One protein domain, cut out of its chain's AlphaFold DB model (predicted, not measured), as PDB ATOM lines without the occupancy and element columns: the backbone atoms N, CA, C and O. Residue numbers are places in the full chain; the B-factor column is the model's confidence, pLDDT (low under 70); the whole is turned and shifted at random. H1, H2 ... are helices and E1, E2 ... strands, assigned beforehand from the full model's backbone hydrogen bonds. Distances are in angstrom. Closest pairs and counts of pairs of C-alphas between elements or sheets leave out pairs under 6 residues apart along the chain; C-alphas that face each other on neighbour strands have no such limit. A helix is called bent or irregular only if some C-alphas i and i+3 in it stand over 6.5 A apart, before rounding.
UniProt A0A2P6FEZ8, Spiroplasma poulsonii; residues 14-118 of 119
ATOM      1  N   LYS A  14      95.517 148.101 135.878       95.94
ATOM      2  CA  LYS A  14      94.456 148.008 136.885       95.94
ATOM      3  C   LYS A  14      93.114 147.684 136.254       95.94
ATOM      4  O   LYS A  14      92.808 148.159 135.158       95.94
ATOM      5  N   ALA A  15      92.282 146.931 136.963       96.12
ATOM      6  CA  ALA A  15      90.917 146.660 136.527       96.12
ATOM      7  C   ALA A  15      90.024 147.876 136.798       96.12
ATOM      8  O   ALA A  15      89.670 148.177 137.935       96.12
ATOM      9  N   TRP A  16      89.668 148.622 135.753       95.12
ATOM     10  CA  TRP A  16      88.762 149.770 135.849       95.12
ATOM     11  C   TRP A  16      87.412 149.455 135.206       95.12
ATOM     12  O   TRP A  16      87.257 148.479 134.482       95.12
ATOM     13  N   LYS A  17      86.415 150.316 135.434       92.25
ATOM     14  CA  LYS A  17      85.020 150.115 135.002       92.25
ATOM     15  C   LYS A  17      84.863 149.753 133.514       92.25
ATOM     16  O   LYS A  17      83.952 149.009 133.157       92.25
ATOM     17  N   TYR A  18      85.723 150.292 132.652       90.69
ATOM     18  CA  TYR A  18      85.620 150.156 131.196       90.69
ATOM     19  C   TYR A  18      86.748 149.318 130.576       90.69
ATOM     20  O   TYR A  18      86.940 149.366 129.369       90.69
ATOM     21  N   GLY A  19      87.491 148.559 131.381       92.69
ATOM     22  CA  GLY A  19      88.598 147.731 130.905       92.69
ATOM     23  C   GLY A  19      89.856 147.897 131.749       92.69
ATOM     24  O   GLY A  19      89.868 148.621 132.750       92.69
ATOM     25  N   SER A  20      90.909 147.189 131.356       93.50
ATOM     26  CA  SER A  20      92.234 147.328 131.953       93.50
ATOM     27  C   SER A  20      92.818 148.698 131.616       93.50
ATOM     28  O   SER A  20      92.804 149.110 130.457       93.50
ATOM     29  N   VAL A  21      93.357 149.391 132.612       93.50
ATOM     30  CA  VAL A  21      93.920 150.732 132.449       93.50
ATOM     31  C   VAL A  21      95.352 150.750 132.961       93.50
ATOM     32  O   VAL A  21      95.620 150.313 134.079       93.50
ATOM     33  N   LEU A  22      96.258 151.301 132.153       94.62
ATOM     34  CA  LEU A  22      97.546 151.781 132.634       94.62
ATOM     35  C   LEU A  22      97.315 153.132 133.323       94.62
ATOM     36  O   LEU A  22      97.090 154.150 132.666       94.62
ATOM     37  N   GLU A  23      97.281 153.123 134.654       93.75
ATOM     38  CA  GLU A  23      96.804 154.254 135.460       93.75
ATOM     39  C   GLU A  23      97.642 155.525 135.258       93.75
ATOM     40  O   GLU A  23      97.090 156.619 135.122       93.75
ATOM     41  N   GLU A  24      98.962 155.378 135.152       92.38
ATOM     42  CA  GLU A  24      99.882 156.490 134.894       92.38
ATOM     43  C   GLU A  24      99.572 157.178 133.560       92.38
ATOM     44  O   GLU A  24      99.446 158.403 133.499       92.38
ATOM     45  N   MET A  25      99.339 156.388 132.508       91.50
ATOM     46  CA  MET A  25      98.960 156.900 131.193       91.50
ATOM     47  C   MET A  25      97.592 157.588 131.230       91.50
ATOM     48  O   MET A  25      97.416 158.641 130.620       91.50
ATOM     49  N   TYR A  26      96.623 157.040 131.973       93.31
ATOM     50  CA  TYR A  26      95.326 157.693 132.144       93.31
ATOM     51  C   TYR A  26      95.481 159.070 132.791       93.31
ATOM     52  O   TYR A  26      94.956 160.049 132.265       93.31
ATOM     53  N   TYR A  27      96.209 159.174 133.906       93.38
ATOM     54  CA  TYR A  27      96.387 160.453 134.590       93.38
ATOM     55  C   TYR A  27      97.191 161.461 133.770       93.38
ATOM     56  O   TYR A  27      96.872 162.647 133.828       93.38
ATOM     57  N   PHE A  28      98.156 160.994 132.976       91.31
ATOM     58  CA  PHE A  28      98.893 161.817 132.021       91.31
ATOM     59  C   PHE A  28      97.981 162.396 130.928       91.31
ATOM     60  O   PHE A  28      98.091 163.565 130.583       91.31
ATOM     61  N   LEU A  29      97.027 161.612 130.418       92.19
ATOM     62  CA  LEU A  29      96.148 162.034 129.322       92.19
ATOM     63  C   LEU A  29      94.845 162.707 129.779       92.19
ATOM     64  O   LEU A  29      94.161 163.344 128.975       92.19
ATOM     65  N   LYS A  30      94.463 162.583 131.057       92.75
ATOM     66  CA  LYS A  30      93.146 163.033 131.545       92.75
ATOM     67  C   LYS A  30      92.906 164.531 131.357       92.75
ATOM     68  O   LYS A  30      91.753 164.946 131.250       92.75
ATOM     69  N   GLU A  31      93.967 165.338 131.368       91.69
ATOM     70  CA  GLU A  31      93.876 166.798 131.272       91.69
ATOM     71  C   GLU A  31      93.306 167.263 129.927       91.69
ATOM     72  O   GLU A  31      92.645 168.297 129.856       91.69
ATOM     73  N   TYR A  32      93.465 166.449 128.881       91.88
ATOM     74  CA  TYR A  32      92.912 166.713 127.555       91.88
ATOM     75  C   TYR A  32      91.404 166.409 127.467       91.88
ATOM     76  O   TYR A  32      90.729 166.841 126.529       91.88
ATOM     77  N   GLY A  33      90.836 165.712 128.458       90.12
ATOM     78  CA  GLY A  33      89.406 165.430 128.554       90.12
ATOM     79  C   GLY A  33      88.869 164.665 127.342       90.12
ATOM     80  O   GLY A  33      89.264 163.534 127.082       90.12
ATOM     81  N   LYS A  34      87.917 165.272 126.622       87.56
ATOM     82  CA  LYS A  34      87.323 164.708 125.393       87.56
ATOM     83  C   LYS A  34      88.002 165.205 124.113       87.56
ATOM     84  O   LYS A  34      87.551 164.865 123.021       87.56
ATOM     85  N   SER A  35      89.008 166.064 124.240       90.31
ATOM     86  CA  SER A  35      89.705 166.635 123.092       90.31
ATOM     87  C   SER A  35      90.549 165.571 122.405       90.31
ATOM     88  O   SER A  35      91.033 164.634 123.037       90.31
ATOM     89  N   TYR A  36      90.742 165.734 121.099       87.88
ATOM     90  CA  TYR A  36      91.688 164.914 120.360       87.88
ATOM     91  C   TYR A  36      93.104 165.128 120.907       87.88
ATOM     92  O   TYR A  36      93.556 166.268 121.024       87.88
ATOM     93  N   VAL A  37      93.784 164.027 121.223       89.62
ATOM     94  CA  VAL A  37      95.185 164.015 121.642       89.62
ATOM     95  C   VAL A  37      96.021 163.571 120.447       89.62
ATOM     96  O   VAL A  37      96.089 162.389 120.113       89.62
ATOM     97  N   GLY A  38      96.610 164.544 119.765       88.94
ATOM     98  CA  GLY A  38      97.518 164.349 118.648       88.94
ATOM     99  C   GLY A  38      98.985 164.372 119.068       88.94
ATOM    100  O   GLY A  38      99.344 164.698 120.196       88.94
ATOM    101  N   LYS A  39      99.853 164.072 118.103       87.56
ATOM    102  CA  LYS A  39     101.314 164.110 118.267       87.56
ATOM    103  C   LYS A  39     101.803 165.487 118.717       87.56
ATOM    104  O   LYS A  39     102.649 165.581 119.596       87.56
ATOM    105  N   ASP A  40     101.188 166.543 118.185       88.00
ATOM    106  CA  ASP A  40     101.534 167.939 118.477       88.00
ATOM    107  C   ASP A  40     101.260 168.343 119.934       88.00
ATOM    108  O   ASP A  40     101.747 169.375 120.397       88.00
ATOM    109  N   ASN A  41     100.502 167.535 120.686       90.12
ATOM    110  CA  ASN A  41     100.302 167.753 122.116       90.12
ATOM    111  C   ASN A  41     101.539 167.391 122.954       90.12
ATOM    112  O   ASN A  41     101.617 167.809 124.108       90.12
ATOM    113  N   PHE A  42     102.511 166.670 122.386       89.31
ATOM    114  CA  PHE A  42     103.677 166.156 123.096       89.31
ATOM    115  C   PHE A  42     104.972 166.625 122.436       89.31
ATOM    116  O   PHE A  42     105.307 166.218 121.327       89.31
ATOM    117  N   LYS A  43     105.754 167.435 123.159       85.19
ATOM    118  CA  LYS A  43     107.048 167.947 122.669       85.19
ATOM    119  C   LYS A  43     108.044 166.835 122.333       85.19
ATOM    120  O   LYS A  43     108.831 166.990 121.407       85.19
ATOM    121  N   ASP A  44     107.968 165.720 123.054       85.69
ATOM    122  CA  ASP A  44     108.887 164.591 122.899       85.69
ATOM    123  C   ASP A  44     108.404 163.557 121.871       85.69
ATOM    124  O   ASP A  44     109.097 162.570 121.616       85.69
ATOM    125  N   PHE A  45     107.246 163.778 121.232       88.25
ATOM    126  CA  PHE A  45     106.770 162.931 120.138       88.25
ATOM    127  C   PHE A  45     107.518 163.281 118.846       88.25
ATOM    128  O   PHE A  45     107.003 163.932 117.938       88.25
ATOM    129  N   THR A  46     108.775 162.850 118.779       91.50
ATOM    130  CA  THR A  46     109.682 163.069 117.647       91.50
ATOM    131  C   THR A  46     110.053 161.742 116.994       91.50
ATOM    132  O   THR A  46     110.055 160.692 117.641       91.50
ATOM    133  N   THR A  47     110.387 161.776 115.703       91.38
ATOM    134  CA  THR A  47     110.851 160.585 114.974       91.38
ATOM    135  C   THR A  47     112.109 160.005 115.622       91.38
ATOM    136  O   THR A  47     112.253 158.789 115.712       91.38
ATOM    137  N   GLU A  48     112.993 160.865 116.131       93.69
ATOM    138  CA  GLU A  48     114.221 160.483 116.822       93.69
ATOM    139  C   GLU A  48     113.920 159.719 118.114       93.69
ATOM    140  O   GLU A  48     114.514 158.666 118.348       93.69
ATOM    141  N   LYS A  49     112.967 160.205 118.926       92.88
ATOM    142  CA  LYS A  49     112.574 159.535 120.172       92.88
ATOM    143  C   LYS A  49     111.884 158.200 119.909       92.88
ATOM    144  O   LYS A  49     112.159 157.226 120.604       92.88
ATOM    145  N   ILE A  50     111.036 158.128 118.882       91.12
ATOM    146  CA  ILE A  50     110.399 156.871 118.464       91.12
ATOM    147  C   ILE A  50     111.466 155.860 118.035       91.12
ATOM    148  O   ILE A  50     111.483 154.745 118.544       91.12
ATOM    149  N   ALA A  51     112.406 156.265 117.177       93.44
ATOM    150  CA  ALA A  51     113.488 155.395 116.724       93.44
ATOM    151  C   ALA A  51     114.429 154.966 117.865       93.44
ATOM    152  O   ALA A  51     115.044 153.904 117.794       93.44
ATOM    153  N   GLU A  52     114.580 155.780 118.913       94.44
ATOM    154  CA  GLU A  52     115.294 155.398 120.134       94.44
ATOM    155  C   GLU A  52     114.546 154.296 120.897       94.44
ATOM    156  O   GLU A  52     115.156 153.288 121.239       94.44
ATOM    157  N   ILE A  53     113.233 154.450 121.098       91.31
ATOM    158  CA  ILE A  53     112.380 153.462 121.778       91.31
ATOM    159  C   ILE A  53     112.341 152.144 121.000       91.31
ATOM    160  O   ILE A  53     112.467 151.074 121.590       91.31
ATOM    161  N   GLU A  54     112.223 152.198 119.672       93.69
ATOM    162  CA  GLU A  54     112.183 151.007 118.817       93.69
ATOM    163  C   GLU A  54     113.452 150.147 118.927       93.69
ATOM    164  O   GLU A  54     113.376 148.933 118.750       93.69
ATOM    165  N   LYS A  55     114.610 150.731 119.278       94.75
ATOM    166  CA  LYS A  55     115.857 149.973 119.504       94.75
ATOM    167  C   LYS A  55     115.795 149.057 120.724       94.75
ATOM    168  O   LYS A  55     116.575 148.110 120.783       94.75
ATOM    169  N   SER A  56     114.889 149.316 121.667       92.62
ATOM    170  CA  SER A  56     114.656 148.446 122.826       92.62
ATOM    171  C   SER A  56     113.900 147.166 122.464       92.62
ATOM    172  O   SER A  56     113.751 146.290 123.309       92.62
ATOM    173  N   PHE A  57     113.439 147.034 121.216       93.50
ATOM    174  CA  PHE A  57     112.685 145.883 120.743       93.50
ATOM    175  C   PHE A  57     113.407 145.176 119.596       93.50
ATOM    176  O   PHE A  57     114.027 145.774 118.715       93.50
ATOM    177  N   THR A  58     113.272 143.855 119.555       94.56
ATOM    178  CA  THR A  58     113.656 143.072 118.379       94.56
ATOM    179  C   THR A  58     112.718 143.359 117.204       94.56
ATOM    180  O   THR A  58     111.553 143.734 117.370       94.56
ATOM    181  N   LYS A  59     113.185 143.092 115.976       94.88
ATOM    182  CA  LYS A  59     112.348 143.208 114.766       94.88
ATOM    183  C   LYS A  59     111.072 142.365 114.846       94.88
ATOM    184  O   LYS A  59     110.041 142.756 114.304       94.88
ATOM    185  N   GLU A  60     111.137 141.201 115.490       93.94
ATOM    186  CA  GLU A  60     109.979 140.322 115.649       93.94
ATOM    187  C   GLU A  60     108.961 140.889 116.646       93.94
ATOM    188  O   GLU A  60     107.764 140.881 116.354       93.94
ATOM    189  N   GLN A  61     109.424 141.446 117.771       93.75
ATOM    190  CA  GLN A  61     108.570 142.135 118.742       93.75
ATOM    191  C   GLN A  61     107.863 143.338 118.112       93.75
ATOM    192  O   GLN A  61     106.643 143.426 118.216       93.75
ATOM    193  N   LEU A  62     108.583 144.201 117.383       94.31
ATOM    194  CA  LEU A  62     107.981 145.343 116.681       94.31
ATOM    195  C   LEU A  62     106.907 144.897 115.684       94.31
ATOM    196  O   LEU A  62     105.791 145.409 115.696       94.31
ATOM    197  N   LYS A  63     107.201 143.870 114.878       94.06
ATOM    198  CA  LYS A  63     106.237 143.309 113.922       94.06
ATOM    199  C   LYS A  63     105.004 142.724 114.615       94.06
ATOM    200  O   LYS A  63     103.905 142.769 114.069       94.06
ATOM    201  N   PHE A  64     105.167 142.121 115.791       91.81
ATOM    202  CA  PHE A  64     104.042 141.614 116.572       91.81
ATOM    203  C   PHE A  64     103.202 142.751 117.157       91.81
ATOM    204  O   PHE A  64     101.981 142.716 117.028       91.81
ATOM    205  N   ILE A  65     103.845 143.771 117.727       91.50
ATOM    206  CA  ILE A  65     103.185 144.976 118.240       91.50
ATOM    207  C   ILE A  65     102.365 145.639 117.126       91.50
ATOM    208  O   ILE A  65     101.171 145.873 117.302       91.50
ATOM    209  N   GLU A  66     102.955 145.845 115.946       93.56
ATOM    210  CA  GLU A  66     102.269 146.404 114.775       93.56
ATOM    211  C   GLU A  66     101.036 145.576 114.378       93.56
ATOM    212  O   GLU A  66      99.956 146.124 114.164       93.56
ATOM    213  N   LYS A  67     101.154 144.243 114.344       92.06
ATOM    214  CA  LYS A  67     100.014 143.356 114.058       92.06
ATOM    215  C   LYS A  67      98.887 143.502 115.079       92.06
ATOM    216  O   LYS A  67      97.725 143.539 114.681       92.06
ATOM    217  N   VAL A  68      99.219 143.567 116.370       90.25
ATOM    218  CA  VAL A  68      98.237 143.771 117.446       90.25
ATOM    219  C   VAL A  68      97.535 145.117 117.258       90.25
ATOM    220  O   VAL A  68      96.306 145.162 117.265       90.25
ATOM    221  N   PHE A  69      98.286 146.189 116.987       90.75
ATOM    222  CA  PHE A  69      97.715 147.505 116.700       90.75
ATOM    223  C   PHE A  69      96.773 147.484 115.496       90.75
ATOM    224  O   PHE A  69      95.629 147.914 115.615       90.75
ATOM    225  N   ILE A  70      97.211 146.951 114.351       93.50
ATOM    226  CA  ILE A  70      96.388 146.859 113.135       93.50
ATOM    227  C   ILE A  70      95.101 146.072 113.408       93.50
ATOM    228  O   ILE A  70      94.029 146.461 112.944       93.50
ATOM    229  N   TYR A  71      95.190 144.981 114.174       91.06
ATOM    230  CA  TYR A  71      94.027 144.171 114.514       91.06
ATOM    231  C   TYR A  71      93.002 144.951 115.341       91.06
ATOM    232  O   TYR A  71      91.811 144.861 115.042       91.06
ATOM    233  N   PHE A  72      93.445 145.708 116.352       90.50
ATOM    234  CA  PHE A  72      92.538 146.407 117.263       90.50
ATOM    235  C   PHE A  72      92.078 147.787 116.771       90.50
ATOM    236  O   PHE A  72      90.995 148.225 117.146       90.50
ATOM    237  N   ASN A  73      92.828 148.441 115.881       91.94
ATOM    238  CA  ASN A  73      92.514 149.778 115.354       91.94
ATOM    239  C   ASN A  73      91.181 149.850 114.578       91.94
ATOM    240  O   ASN A  73      90.631 150.925 114.360       91.94
ATOM    241  N   LYS A  74      90.639 148.710 114.147       93.81
ATOM    242  CA  LYS A  74      89.336 148.648 113.469       93.81
ATOM    243  C   LYS A  74      88.136 148.736 114.419       93.81
ATOM    244  O   LYS A  74      87.022 148.908 113.937       93.81
ATOM    245  N   TYR A  75      88.341 148.564 115.727       93.56
ATOM    246  CA  TYR A  75      87.271 148.601 116.723       93.56
ATOM    247  C   TYR A  75      87.120 150.007 117.301       93.56
ATOM    248  O   TYR A  75      88.096 150.684 117.623       93.56
ATOM    249  N   SER A  76      85.877 150.433 117.484       92.94
ATOM    250  CA  SER A  76      85.539 151.627 118.250       92.94
ATOM    251  C   SER A  76      85.858 151.450 119.738       92.94
ATOM    252  O   SER A  76      85.961 150.334 120.252       92.94
ATOM    253  N   ALA A  77      85.932 152.564 120.471       87.94
ATOM    254  CA  ALA A  77      86.140 152.533 121.918       87.94
ATOM    255  C   ALA A  77      85.098 151.658 122.645       87.94
ATOM    256  O   ALA A  77      85.457 150.898 123.536       87.94
ATOM    257  N   LEU A  78      83.820 151.706 122.245       91.06
ATOM    258  CA  LEU A  78      82.761 150.886 122.853       91.06
ATOM    259  C   LEU A  78      82.932 149.389 122.559       91.06
ATOM    260  O   LEU A  78      82.667 148.553 123.424       91.06
ATOM    261  N   GLU A  79      83.395 149.042 121.361       94.19
ATOM    262  CA  GLU A  79      83.698 147.653 121.006       94.19
ATOM    263  C   GLU A  79      84.899 147.132 121.800       94.19
ATOM    264  O   GLU A  79      84.830 146.027 122.330       94.19
ATOM    265  N   LEU A  80      85.952 147.938 121.979       91.56
ATOM    266  CA  LEU A  80      87.102 147.580 122.820       91.56
ATOM    267  C   LEU A  80      86.703 147.346 124.285       91.56
ATOM    268  O   LEU A  80      87.168 146.387 124.902       91.56
ATOM    269  N   VAL A  81      85.799 148.168 124.831       90.56
ATOM    270  CA  VAL A  81      85.221 147.949 126.171       90.56
ATOM    271  C   VAL A  81      84.480 146.612 126.224       90.56
ATOM    272  O   VAL A  81      84.690 145.823 127.141       90.56
ATOM    273  N   THR A  82      83.649 146.333 125.218       90.94
ATOM    274  CA  THR A  82      82.872 145.088 125.138       90.94
ATOM    275  C   THR A  82      83.783 143.860 125.057       90.94
ATOM    276  O   THR A  82      83.521 142.857 125.718       90.94
ATOM    277  N   ILE A  83      84.875 143.947 124.290       86.94
ATOM    278  CA  ILE A  83      85.904 142.904 124.218       86.94
ATOM    279  C   ILE A  83      86.559 142.718 125.591       86.94
ATOM    280  O   ILE A  83      86.637 141.594 126.075       86.94
ATOM    281  N   SER A  84      86.954 143.807 126.256       83.25
ATOM    282  CA  SER A  84      87.599 143.752 127.577       83.25
ATOM    283  C   SER A  84      86.708 143.087 128.634       83.25
ATOM    284  O   SER A  84      87.192 142.373 129.508       83.25
ATOM    285  N   HIS A  85      85.386 143.263 128.541       82.88
ATOM    286  CA  HIS A  85      84.419 142.682 129.482       82.88
ATOM    287  C   HIS A  85      84.295 141.156 129.417       82.88
ATOM    288  O   HIS A  85      83.737 140.550 130.336       82.88
ATOM    289  N   VAL A  86      84.823 140.524 128.368       84.12
ATOM    290  CA  VAL A  86      84.893 139.060 128.259       84.12
ATOM    291  C   VAL A  86      86.289 138.504 128.549       84.12
ATOM    292  O   VAL A  86      86.481 137.291 128.475       84.12
ATOM    293  N   GLU A  87      87.258 139.353 128.908       83.56
ATOM    294  CA  GLU A  87      88.613 138.918 129.242       83.56
ATOM    295  C   GLU A  87      88.740 138.499 130.706       83.56
ATOM    296  O   GLU A  87      88.449 139.278 131.612       83.56
ATOM    297  N   GLY A  88      89.213 137.267 130.928       86.69
ATOM    298  CA  GLY A  88      89.379 136.676 132.260       86.69
ATOM    299  C   GLY A  88      90.167 137.566 133.229       86.69
ATOM    300  O   GLY A  88      89.614 137.930 134.263       86.69
ATOM    301  N   PRO A  89      91.387 138.027 132.881       90.94
ATOM    302  CA  PRO A  89      92.226 138.795 133.800       90.94
ATOM    303  C   PRO A  89      91.567 140.083 134.300       90.94
ATOM    304  O   PRO A  89      91.664 140.410 135.480       90.94
ATOM    305  N   TRP A  90      90.858 140.805 133.429       92.62
ATOM    306  CA  TRP A  90      90.120 142.002 133.830       92.62
ATOM    307  C   TRP A  90      88.881 141.653 134.660       92.62
ATOM    308  O   TRP A  90      88.659 142.248 135.711       92.62
ATOM    309  N   LYS A  91      88.087 140.677 134.205       90.50
ATOM    310  CA  LYS A  91      86.812 140.290 134.823       90.50
ATOM    311  C   LYS A  91      86.982 139.695 136.224       90.50
ATOM    312  O   LYS A  91      86.088 139.830 137.056       90.50
ATOM    313  N   GLU A  92      88.091 139.005 136.458       92.88
ATOM    314  CA  GLU A  92      88.395 138.301 137.708       92.88
ATOM    315  C   GLU A  92      89.123 139.183 138.731       92.88
ATOM    316  O   GLU A  92      89.262 138.797 139.890       92.88
ATOM    317  N   THR A  93      89.555 140.382 138.331       95.06
ATOM    318  CA  THR A  93      90.243 141.336 139.204       95.06
ATOM    319  C   THR A  93      89.251 142.367 139.746       95.06
ATOM    320  O   THR A  93      88.440 142.927 139.007       95.06
ATOM    321  N   ASN A  94      89.310 142.645 141.051       95.75
ATOM    322  CA  ASN A  94      88.448 143.650 141.675       95.75
ATOM    323  C   ASN A  94      88.720 145.054 141.116       95.75
ATOM    324  O   ASN A  94      89.849 145.402 140.778       95.75
ATOM    325  N   TYR A  95      87.680 145.891 141.066       94.88
ATOM    326  CA  TYR A  95      87.819 147.271 140.605       94.88
ATOM    327  C   TYR A  95      88.890 148.030 141.404       94.88
ATOM    328  O   TYR A  95      88.833 148.078 142.630       94.88
ATOM    329  N   GLY A  96      89.818 148.669 140.692       94.44
ATOM    330  CA  GLY A  96      90.920 149.450 141.253       94.44
ATOM    331  C   GLY A  96      92.176 148.638 141.578       94.44
ATOM    332  O   GLY A  96      93.235 149.241 141.752       94.44
ATOM    333  N   GLU A  97      92.087 147.307 141.596       96.88
ATOM    334  CA  GLU A  97      93.220 146.428 141.891       96.88
ATOM    335  C   GLU A  97      94.100 146.183 140.660       96.88
ATOM    336  O   GLU A  97      93.657 146.296 139.510       96.88
ATOM    337  N   GLU A  98      95.366 145.849 140.918       96.88
ATOM    338  CA  GLU A  98      96.317 145.420 139.892       96.88
ATOM    339  C   GLU A  98      95.906 144.059 139.318       96.88
ATOM    340  O   GLU A  98      95.676 143.093 140.045       96.88
ATOM    341  N   ILE A  99      95.858 143.977 137.991       95.12
ATOM    342  CA  ILE A  99      95.722 142.718 137.267       95.12
ATOM    343  C   ILE A  99      97.103 142.065 137.257       95.12
ATOM    344  O   ILE A  99      98.041 142.595 136.661       95.12
ATOM    345  N   SER A 100      97.231 140.916 137.918       94.56
ATOM    346  CA  SER A 100      98.526 140.238 138.035       94.56
ATOM    347  C   SER A 100      99.097 139.814 136.676       94.56
ATOM    348  O   SER A 100      98.372 139.356 135.785       94.56
ATOM    349  N   ASP A 101     100.423 139.900 136.553       91.62
ATOM    350  CA  ASP A 101     101.159 139.451 135.365       91.62
ATOM    351  C   ASP A 101     100.895 137.957 135.071       91.62
ATOM    352  O   ASP A 101     100.747 137.569 133.911       91.62
ATOM    353  N   ASP A 102     100.738 137.133 136.113       92.12
ATOM    354  CA  ASP A 102     100.436 135.700 135.999       92.12
ATOM    355  C   ASP A 102      99.045 135.428 135.414       92.12
ATOM    356  O   ASP A 102      98.889 134.525 134.583       92.12
ATOM    357  N   ALA A 103      98.033 136.218 135.797       92.75
ATOM    358  CA  ALA A 103      96.686 136.104 135.240       92.75
ATOM    359  C   ALA A 103      96.678 136.472 133.750       92.75
ATOM    360  O   ALA A 103      96.141 135.729 132.923       92.75
ATOM    361  N   ILE A 104      97.337 137.581 133.390       91.12
ATOM    362  CA  ILE A 104      97.502 138.016 131.995       91.12
ATOM    363  C   ILE A 104      98.219 136.926 131.192       91.12
ATOM    364  O   ILE A 104      97.765 136.544 130.108       91.12
ATOM    365  N   LEU A 105      99.328 136.403 131.719       90.44
ATOM    366  CA  LEU A 105     100.122 135.377 131.054       90.44
ATOM    367  C   LEU A 105      99.306 134.110 130.808       90.44
ATOM    368  O   LEU A 105      99.258 133.646 129.670       90.44
ATOM    369  N   SER A 106      98.653 133.584 131.845       91.19
ATOM    370  CA  SER A 106      97.846 132.362 131.768       91.19
ATOM    371  C   SER A 106      96.767 132.476 130.693       91.19
ATOM    372  O   SER A 106      96.708 131.654 129.776       91.19
ATOM    373  N   TYR A 107      95.992 133.561 130.728       91.44
ATOM    374  CA  TYR A 107      94.900 133.802 129.788       91.44
ATOM    375  C   TYR A 107      95.369 133.883 128.329       91.44
ATOM    376  O   TYR A 107      94.815 133.223 127.443       91.44
ATOM    377  N   PHE A 108      96.407 134.677 128.046       89.88
ATOM    378  CA  PHE A 108      96.879 134.837 126.670       89.88
ATOM    379  C   PHE A 108      97.667 133.623 126.167       89.88
ATOM    380  O   PHE A 108      97.650 133.356 124.966       89.88
ATOM    381  N   HIS A 109      98.311 132.854 127.047       89.81
ATOM    382  CA  HIS A 109      98.948 131.591 126.673       89.81
ATOM    383  C   HIS A 109      97.899 130.579 126.188       89.81
ATOM    384  O   HIS A 109      98.076 129.967 125.133       89.81
ATOM    385  N   GLU A 110      96.782 130.429 126.903       88.31
ATOM    386  CA  GLU A 110      95.683 129.555 126.479       88.31
ATOM    387  C   GLU A 110      95.091 129.981 125.134       88.31
ATOM    388  O   GLU A 110      94.894 129.141 124.254       88.31
ATOM    389  N   LYS A 111      94.879 131.286 124.924       86.75
ATOM    390  CA  LYS A 111      94.408 131.797 123.629       86.75
ATOM    391  C   LYS A 111      95.372 131.513 122.487       86.75
ATOM    392  O   LYS A 111      94.924 131.135 121.408       86.75
ATOM    393  N   LEU A 112      96.676 131.699 122.697       86.19
ATOM    394  CA  LEU A 112      97.675 131.406 121.669       86.19
ATOM    395  C   LEU A 112      97.651 129.922 121.287       86.19
ATOM    396  O   LEU A 112      97.609 129.619 120.100       86.19
ATOM    397  N   LYS A 113      97.559 129.015 122.269       86.25
ATOM    398  CA  LYS A 113      97.406 127.572 122.017       86.25
ATOM    399  C   LYS A 113      96.151 127.247 121.209       86.25
ATOM    400  O   LYS A 113      96.216 126.444 120.287       86.25
ATOM    401  N   GLN A 114      95.016 127.862 121.542       83.69
ATOM    402  CA  GLN A 114      93.765 127.660 120.800       83.69
ATOM    403  C   GLN A 114      93.891 128.125 119.348       83.69
ATOM    404  O   GLN A 114      93.419 127.445 118.446       83.69
ATOM    405  N   ILE A 115      94.552 129.263 119.115       78.69
ATOM    406  CA  ILE A 115      94.802 129.773 117.765       78.69
ATOM    407  C   ILE A 115      95.713 128.816 116.996       78.69
ATOM    408  O   ILE A 115      95.387 128.480 115.868       78.69
ATOM    409  N   GLU A 116      96.806 128.344 117.601       77.44
ATOM    410  CA  GLU A 116      97.759 127.413 116.977       77.44
ATOM    411  C   GLU A 116      97.149 126.043 116.642       77.44
ATOM    412  O   GLU A 116      97.600 125.402 115.705       77.44
ATOM    413  N   GLN A 117      96.115 125.595 117.361       63.75
ATOM    414  CA  GLN A 117      95.395 124.347 117.061       63.75
ATOM    415  C   GLN A 117      94.409 124.466 115.888       63.75
ATOM    416  O   GLN A 117      93.913 123.450 115.402       63.75
ATOM    417  N   LEU A 118      94.084 125.690 115.462       52.78
ATOM    418  CA  LEU A 118      93.129 125.976 114.387       52.78
ATOM    419  C   LEU A 118      93.807 126.227 113.028       52.78
ATOM    420  O   LEU A 118      93.108 126.527 112.057       52.78
TER     421      LEU A 118
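Overview. This is residues 14 to 118 of the 119 residues of a protein of Spiroplasma poulsonii (UniProt A0A2P6FEZ8). The chain traces a wide, open ring with an empty middle: from a small two-strand hairpin, E1 and E2, it runs out along H1, round through a long loop to H2, and back along H3 and H4 to the hairpin. H5 sits close to the hairpin, and H6 leads away from H5, its residues 109 to 116 sticking out with the end of the printed part. The printed part has 105 residues with two named strands and six named helices, in the order E1 E2 H1 H2 H3 H4 H5 H6; the sheet, E1 - E2, is antiparallel and the class is mostly helix. The whole is loose, with a radius of gyration of the C-alphas of 16.2 A, and spans 42 by 33 by 25 A.

Arrangement. E1, residues 14 to 16, and E2, residues 19 to 22, form an antiparallel hairpin at 135 degrees; N 14 and O 21 are 2.9 A apart and N 16 and O 19 are 3.0 A apart, both within hydrogen-bond range. H1, residues 23 to 32, follows E2 by a tight link with no residue between. H1 is irregular: C-alphas 28 and 31 are 7.1 A apart. H1 and H2, residues 47 to 54, are apart. H2 and H3, residues 59 to 72, are close but not clearly touching, about perpendicular at 74 degrees; their closest C-alphas, of Glu 54 and Leu 62, are 7.4 A apart. H3 and H4, residues 77 to 84, are close but not clearly touching, with the closest C-alphas, of Phe 72 and Leu 80, 7.9 A apart. They run opposite ways at a steep tilt of 68 degrees, only just short of about perpendicular. The closest C-alphas of E2 and H4, of Gly 19 and Ser 84, are 5.3 A apart. For H5, residues 88 to 91, and E1 the closest are those of Ala 15 and Trp 90, 5.4 A. H6, residues 101 to 116, touches H5 with residues 103 to 107 alone; the closest C-alphas, of Pro 89 and Ala 103, are 5.4 A apart. In H2, H3, H4 and H6 every O i to N i+4 pair is within hydrogen-bond range, in H1 4 of 6 are, and H5 is too short for such a pair.

Along the chain. E1 begins at C-alpha 14, (94.456, 148.008, 136.885), and is 6.0 A long; E2 is 10.0 A. H1 measures 15.3 A, H2 10.4 A, and H3, from C-alpha 59 at (112.348, 143.208, 114.766), 20.2 A. H4 is 10.5 A and H5 5.1 A. H6, 22.2 A, ends at C-alpha 116, (97.759, 127.413, 116.977).

Size, cuts and confidence. The two C-alphas farthest apart, of Lys 43 and Gln 117, are 45.5 A apart. The printed part has no cut. The link from H1 to H2, residues 33 to 46, is long. The mean pLDDT of the printed part is 90.5, and residues 117 to 118 are under 70.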